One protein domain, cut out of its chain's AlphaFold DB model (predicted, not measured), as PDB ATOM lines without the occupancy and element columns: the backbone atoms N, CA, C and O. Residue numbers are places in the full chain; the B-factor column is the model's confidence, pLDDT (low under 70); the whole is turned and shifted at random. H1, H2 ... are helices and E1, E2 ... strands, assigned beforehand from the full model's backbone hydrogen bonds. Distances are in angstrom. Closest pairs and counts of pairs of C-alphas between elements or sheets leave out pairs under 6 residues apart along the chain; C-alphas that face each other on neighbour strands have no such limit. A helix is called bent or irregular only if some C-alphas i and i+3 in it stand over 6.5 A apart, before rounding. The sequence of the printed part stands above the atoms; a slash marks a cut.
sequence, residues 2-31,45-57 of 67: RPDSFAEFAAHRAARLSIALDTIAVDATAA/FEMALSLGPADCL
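This is residues 2 to 31 and 45 to 57 of the 67 residues of an uncharacterized protein of Sinirhodobacter ferrireducens (UniProt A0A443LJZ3). One long helix, H1, makes the backbone of a small fold: the strand E1 turns back after it and runs along one flank in an arc, while the short helix H2 packs on another flank and crosses it at a steep tilt. E1 and H2 meet H1 but not each other, and a cut in the chain lies between them. The printed part has 43 residues, with two named helices and one named strand in the order H1, E1, H2; the class is mixed, helices and strands, and E1 pairs with no named strand. The whole is compact, with a radius of gyration of the C-alphas of 9.8 A and spans of 27 by 20 by 13 A.

The longest helix is H1, residues 3 to 17, which measures 21.3 A from its first to its last C-alpha; C-alpha 3 stands at (-41.257, -34.182, -27.338) and C-alpha 17 at (-34.270, -16.047, -35.954). E1 is the strand of residues 20 to 26, 17.1 A from first to last C-alpha. H2 is the helix of residues 45 to 51, 10.3 A long in the same measure, and its last C-alpha, that of Leu 51, is at (-30.379, -23.959, -22.806).

H1 and H2 touch, with 5 pairs of C-alphas within 8 A. Their closest C-alphas are those of Arg 13 and Phe 45, 6.7 A apart. Their lines stand at a steep tilt of 42 degrees, and they run opposite ways. Between H1 and E1 there are 7 pairs of C-alphas within 8 A. The closest C-alphas of these two are those of Pro 3 and Val 26, 5.4 A apart, and their centres are 9.6 A apart. E1 and H2 are apart. In H1 each O i to N i+4 pair is within hydrogen-bond range, and in H2 this holds for 2 of 3 pairs. Neither helix is bent.

The two C-alphas farthest apart are those of Ser 18 and Ala 28, at 26.8 A, while the first and last printed C-alphas, of Arg 2 and Leu 57, are 11.0 A apart. The link from H1 to E1, residues 18 and 19, is tight. The link from E1 to H2 is across the cut: residues 32 to 44 are not printed, and C-alphas 31 and 45 are 14.2 A apart. After H2, residues 52 to 57 belong to no named element. The mean pLDDT of the printed part is 88.8, and no printed residue is under 70.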
ATOM      1  N   ARG A   2     -40.046 -33.777 -22.871       84.50
ATOM      2  CA  ARG A   2     -41.374 -33.885 -23.497       84.50
ATOM      3  C   ARG A   2     -41.237 -33.509 -24.978       84.50
ATOM      4  O   ARG A   2     -40.826 -32.378 -25.234       84.50
ATOM      5  N   PRO A   3     -41.544 -34.413 -25.925       83.62
ATOM      6  CA  PRO A   3     -41.257 -34.182 -27.338       83.62
ATOM      7  C   PRO A   3     -41.992 -32.958 -27.893       83.62
ATOM      8  O   PRO A   3     -41.371 -32.135 -28.560       83.62
ATOM      9  N   ASP A   4     -43.261 -32.767 -27.521       85.50
ATOM     10  CA  ASP A   4     -44.056 -31.614 -27.965       85.50
ATOM     11  C   ASP A   4     -43.499 -30.280 -27.440       85.50
ATOM     12  O   ASP A   4     -43.350 -29.328 -28.198       85.50
ATOM     13  N   SER A   5     -43.100 -30.238 -26.160       86.94
ATOM     14  CA  SER A   5     -42.522 -29.042 -25.516       86.94
ATOM     15  C   SER A   5     -41.215 -28.619 -26.192       86.94
ATOM     16  O   SER A   5     -40.979 -27.440 -26.465       86.94
ATOM     17  N   PHE A   6     -40.360 -29.594 -26.519       87.81
ATOM     18  CA  PHE A   6     -39.088 -29.318 -27.180       87.81
ATOM     19  C   PHE A   6     -39.275 -28.874 -28.634       87.81
ATOM     20  O   PHE A   6     -38.624 -27.924 -29.070       87.81
ATOM     21  N   ALA A   7     -40.177 -29.526 -29.373       90.38
ATOM     22  CA  ALA A   7     -40.489 -29.151 -30.749       90.38
ATOM     23  C   ALA A   7     -41.072 -27.729 -30.829       90.38
ATOM     24  O   ALA A   7     -40.620 -26.935 -31.657       90.38
ATOM     25  N   GLU A   8     -41.997 -27.364 -29.933       91.12
ATOM     26  CA  GLU A   8     -42.522 -25.993 -29.840       91.12
ATOM     27  C   GLU A   8     -41.426 -24.978 -29.497       91.12
ATOM     28  O   GLU A   8     -41.341 -23.918 -30.125       91.12
ATOM     29  N   PHE A   9     -40.548 -25.302 -28.541       90.94
ATOM     30  CA  PHE A   9     -39.422 -24.441 -28.180       90.94
ATOM     31  C   PHE A   9     -38.496 -24.191 -29.377       90.94
ATOM     32  O   PHE A   9     -38.169 -23.036 -29.674       90.94
ATOM     33  N   ALA A  10     -38.102 -25.251 -30.085       92.19
ATOM     34  CA  ALA A  10     -37.254 -25.158 -31.267       92.19
ATOM     35  C   ALA A  10     -37.936 -24.344 -32.379       92.19
ATOM     36  O   ALA A  10     -37.336 -23.408 -32.910       92.19
ATOM     37  N   ALA A  11     -39.207 -24.619 -32.679       92.06
ATOM     38  CA  ALA A  11     -39.967 -23.896 -33.698       92.06
ATOM     39  C   ALA A  11     -40.080 -22.397 -33.388       92.06
ATOM     40  O   ALA A  11     -39.836 -21.557 -34.257       92.06
ATOM     41  N   HIS A  12     -40.368 -22.043 -32.135       92.62
ATOM     42  CA  HIS A  12     -40.460 -20.648 -31.715       92.62
ATOM     43  C   HIS A  12     -39.119 -19.909 -31.865       92.62
ATOM     44  O   HIS A  12     -39.078 -18.755 -32.298       92.62
ATOM     45  N   ARG A  13     -37.998 -20.562 -31.532       92.00
ATOM     46  CA  ARG A  13     -36.654 -19.983 -31.700       92.00
ATOM     47  C   ARG A  13     -36.284 -19.820 -33.171       92.00
ATOM     48  O   ARG A  13     -35.769 -18.763 -33.533       92.00
ATOM     49  N   ALA A  14     -36.595 -20.812 -34.000       93.31
ATOM     50  CA  ALA A  14     -36.336 -20.765 -35.433       93.31
ATOM     51  C   ALA A  14     -37.117 -19.634 -36.116       93.31
ATOM     52  O   ALA A  14     -36.532 -18.828 -36.838       93.31
ATOM     53  N   ALA A  15     -38.408 -19.492 -35.792       92.50
ATOM     54  CA  ALA A  15     -39.239 -18.399 -36.292       92.50
ATOM     55  C   ALA A  15     -38.678 -17.025 -35.896       92.50
ATOM     56  O   ALA A  15     -38.619 -16.108 -36.713       92.50
ATOM     57  N   ARG A  16     -38.200 -16.887 -34.652       92.88
ATOM     58  CA  ARG A  16     -37.641 -15.623 -34.155       92.88
ATOM     59  C   ARG A  16     -36.318 -15.244 -34.821       92.88
ATOM     60  O   ARG A  16     -36.038 -14.058 -34.960       92.88
ATOM     61  N   LEU A  17     -35.523 -16.234 -35.219       90.81
ATOM     62  CA  LEU A  17     -34.270 -16.047 -35.954       90.81
ATOM     63  C   LEU A  17     -34.472 -16.044 -37.477       90.81
ATOM     64  O   LEU A  17     -33.508 -15.835 -38.201       90.81
ATOM     65  N   SER A  18     -35.702 -16.235 -37.972       92.00
ATOM     66  CA  SER A  18     -36.008 -16.361 -39.407       92.00
ATOM     67  C   SER A  18     -35.155 -17.419 -40.118       92.00
ATOM     68  O   SER A  18     -34.696 -17.211 -41.240       92.00
ATOM     69  N   ILE A  19     -34.950 -18.564 -39.465       92.50
ATOM     70  CA  ILE A  19     -34.278 -19.730 -40.049       92.50
ATOM     71  C   ILE A  19     -35.300 -20.827 -40.347       92.50
ATOM     72  O   ILE A  19     -36.303 -20.973 -39.644       92.50
ATOM     73  N   ALA A  20     -35.044 -21.609 -41.390       93.25
ATOM     74  CA  ALA A  20     -35.856 -22.772 -41.707       93.25
ATOM     75  C   ALA A  20     -35.546 -23.899 -40.715       93.25
ATOM     76  O   ALA A  20     -34.381 -24.218 -40.478       93.25
ATOM     77  N   LEU A  21     -36.595 -24.503 -40.160       94.12
ATOM     78  CA  LEU A  21     -36.513 -25.631 -39.241       94.12
ATOM     79  C   LEU A  21     -37.432 -26.747 -39.727       94.12
ATOM     80  O   LEU A  21     -38.611 -26.514 -39.987       94.12
ATOM     81  N   ASP A  22     -36.894 -27.957 -39.772       93.31
ATOM     82  CA  ASP A  22     -37.619 -29.185 -40.052       93.31
ATOM     83  C   ASP A  22     -37.344 -30.195 -38.931       93.31
ATOM     84  O   ASP A  22     -36.196 -30.468 -38.569       93.31
ATOM     85  N   THR A  23     -38.407 -30.709 -38.317       90.94
ATOM     86  CA  THR A  23     -38.295 -31.633 -37.181       90.94
ATOM     87  C   THR A  23     -38.315 -33.063 -37.707       90.94
ATOM     88  O   THR A  23     -39.354 -33.544 -38.144       90.94
ATOM     89  N   ILE A  24     -37.167 -33.746 -37.665       92.12
ATOM     90  CA  ILE A  24     -37.005 -35.091 -38.242       92.12
ATOM     91  C   ILE A  24     -37.506 -36.164 -37.277       92.12
ATOM     92  O   ILE A  24     -38.225 -37.079 -37.670       92.12
ATOM     93  N   ALA A  25     -37.096 -36.073 -36.015       90.62
ATOM     94  CA  ALA A  25     -37.501 -36.996 -34.965       90.62
ATOM     95  C   ALA A  25     -37.338 -36.321 -33.605       90.62
ATOM     96  O   ALA A  25     -36.353 -35.627 -33.381       90.62
ATOM     97  N   VAL A  26     -38.274 -36.534 -32.686       90.56
ATOM     98  CA  VAL A  26     -38.138 -36.093 -31.295       90.56
ATOM     99  C   VAL A  26     -38.704 -37.181 -30.404       90.56
ATOM    100  O   VAL A  26     -39.840 -37.615 -30.593       90.56
ATOM    101  N   ASP A  27     -37.914 -37.619 -29.434       88.44
ATOM    102  CA  ASP A  27     -38.305 -38.623 -28.453       88.44
ATOM    103  C   ASP A  27     -37.997 -38.147 -27.025       88.44
ATOM    104  O   ASP A  27     -37.736 -36.972 -26.775       88.44
ATOM    105  N   ALA A  28     -38.098 -39.032 -26.033       86.69
ATOM    106  CA  ALA A  28     -37.878 -38.652 -24.639       86.69
ATOM    107  C   ALA A  28     -36.401 -38.353 -24.302       86.69
ATOM    108  O   ALA A  28     -36.137 -37.744 -23.256       86.69
ATOM    109  N   THR A  29     -35.469 -38.784 -25.157       87.38
ATOM    110  CA  THR A  29     -34.014 -38.790 -24.954       87.38
ATOM    111  C   THR A  29     -33.247 -37.918 -25.943       87.38
ATOM    112  O   THR A  29     -32.240 -37.335 -25.548       87.38
ATOM    113  N   ALA A  30     -33.724 -37.785 -27.183       88.25
ATOM    114  CA  ALA A  30     -33.048 -37.046 -28.242       88.25
ATOM    115  C   ALA A  30     -34.035 -36.287 -29.142       88.25
ATOM    116  O   ALA A  30     -35.200 -36.660 -29.296       88.25
ATOM    117  N   ALA A  31     -33.547 -35.206 -29.753       90.44
ATOM    118  CA  ALA A  31     -34.239 -34.465 -30.798       90.44
ATOM    119  C   ALA A  31     -33.314 -34.321 -32.004       90.44
ATOM    120  O   ALA A  31     -32.194 -33.827 -31.885       90.44
ATOM    121  N   PHE A  45     -29.028 -20.062 -32.890       91.38
ATOM    122  CA  PHE A  45     -30.062 -21.061 -32.652       91.38
ATOM    123  C   PHE A  45     -29.538 -22.251 -31.851       91.38
ATOM    124  O   PHE A  45     -30.181 -22.656 -30.882       91.38
ATOM    125  N   GLU A  46     -28.362 -22.768 -32.200       90.06
ATOM    126  CA  GLU A  46     -27.709 -23.851 -31.468       90.06
ATOM    127  C   GLU A  46     -27.425 -23.455 -30.017       90.06
ATOM    128  O   GLU A  46     -27.794 -24.180 -29.087       90.06
ATOM    129  N   MET A  47     -26.877 -22.253 -29.802       89.62
ATOM    130  CA  MET A  47     -26.682 -21.719 -28.455       89.62
ATOM    131  C   MET A  47     -28.005 -21.658 -27.681       89.62
ATOM    132  O   MET A  47     -28.054 -22.036 -26.511       89.62
ATOM    133  N   ALA A  48     -29.105 -21.240 -28.314       88.69
ATOM    134  CA  ALA A  48     -30.414 -21.225 -27.664       88.69
ATOM    135  C   ALA A  48     -30.949 -22.635 -27.350       88.69
ATOM    136  O   ALA A  48     -31.602 -22.814 -26.320       88.69
ATOM    137  N   LEU A  49     -30.676 -23.623 -28.207       87.81
ATOM    138  CA  LEU A  49     -31.050 -25.017 -27.976       87.81
ATOM    139  C   LEU A  49     -30.274 -25.645 -26.820       87.81
ATOM    140  O   LEU A  49     -30.865 -26.424 -26.081       87.81
ATOM    141  N   SER A  50     -29.013 -25.263 -26.601       86.50
ATOM    142  CA  SER A  50     -28.228 -25.754 -25.455       86.50
ATOM    143  C   SER A  50     -28.845 -25.405 -24.091       86.50
ATOM    144  O   SER A  50     -28.643 -26.125 -23.116       86.50
ATOM    145  N   LEU A  51     -29.644 -24.333 -24.019       85.12
ATOM    146  CA  LEU A  51     -30.379 -23.959 -22.806       85.12
ATOM    147  C   LEU A  51     -31.619 -24.832 -22.580       85.12
ATOM    148  O   LEU A  51     -32.022 -25.028 -21.437       85.12
ATOM    149  N   GLY A  52     -32.213 -25.351 -23.658       82.56
ATOM    150  CA  GLY A  52     -33.449 -26.125 -23.625       82.56
ATOM    151  C   GLY A  52     -34.683 -25.349 -23.129       82.56
ATOM    152  O   GLY A  52     -34.604 -24.189 -22.709       82.56
ATOM    153  N   PRO A  53     -35.870 -25.976 -23.194       83.44
ATOM    154  CA  PRO A  53     -37.050 -25.505 -22.477       83.44
ATOM    155  C   PRO A  53     -36.878 -25.703 -20.958       83.44
ATOM    156  O   PRO A  53     -36.087 -26.530 -20.515       83.44
ATOM    157  N   ALA A  54     -37.640 -24.966 -20.143       79.44
ATOM    158  CA  ALA A  54     -37.489 -24.951 -18.678       79.44
ATOM    159  C   ALA A  54     -37.652 -26.334 -18.007       79.44
ATOM    160  O   ALA A  54     -37.192 -26.558 -16.890       79.44
ATOM    161  N   ASP A  55     -38.316 -27.255 -18.694       80.81
ATOM    162  CA  ASP A  55     -38.633 -28.623 -18.301       80.81
ATOM    163  C   ASP A  55     -37.648 -29.677 -18.852       80.81
ATOM    164  O   ASP A  55     -37.868 -30.879 -18.671       80.81
ATOM    165  N   CYS A  56     -36.552 -29.271 -19.506       79.69
ATOM    166  CA  CYS A  56     -35.558 -30.192 -20.056       79.69
ATOM    167  C   CYS A  56     -34.121 -29.683 -19.887       79.69
ATOM    168  O   CYS A  56     -33.815 -28.539 -20.193       79.69
ATOM    169  N   LEU A  57     -33.215 -30.573 -19.477       82.50
ATOM    170  CA  LEU A  57     -31.778 -30.307 -19.480       82.50
ATOM    171  C   LEU A  57     -31.162 -30.889 -20.756       82.50
ATOM    172  O   LEU A  57     -31.177 -32.110 -20.942       82.50
TER     173      LEU A  57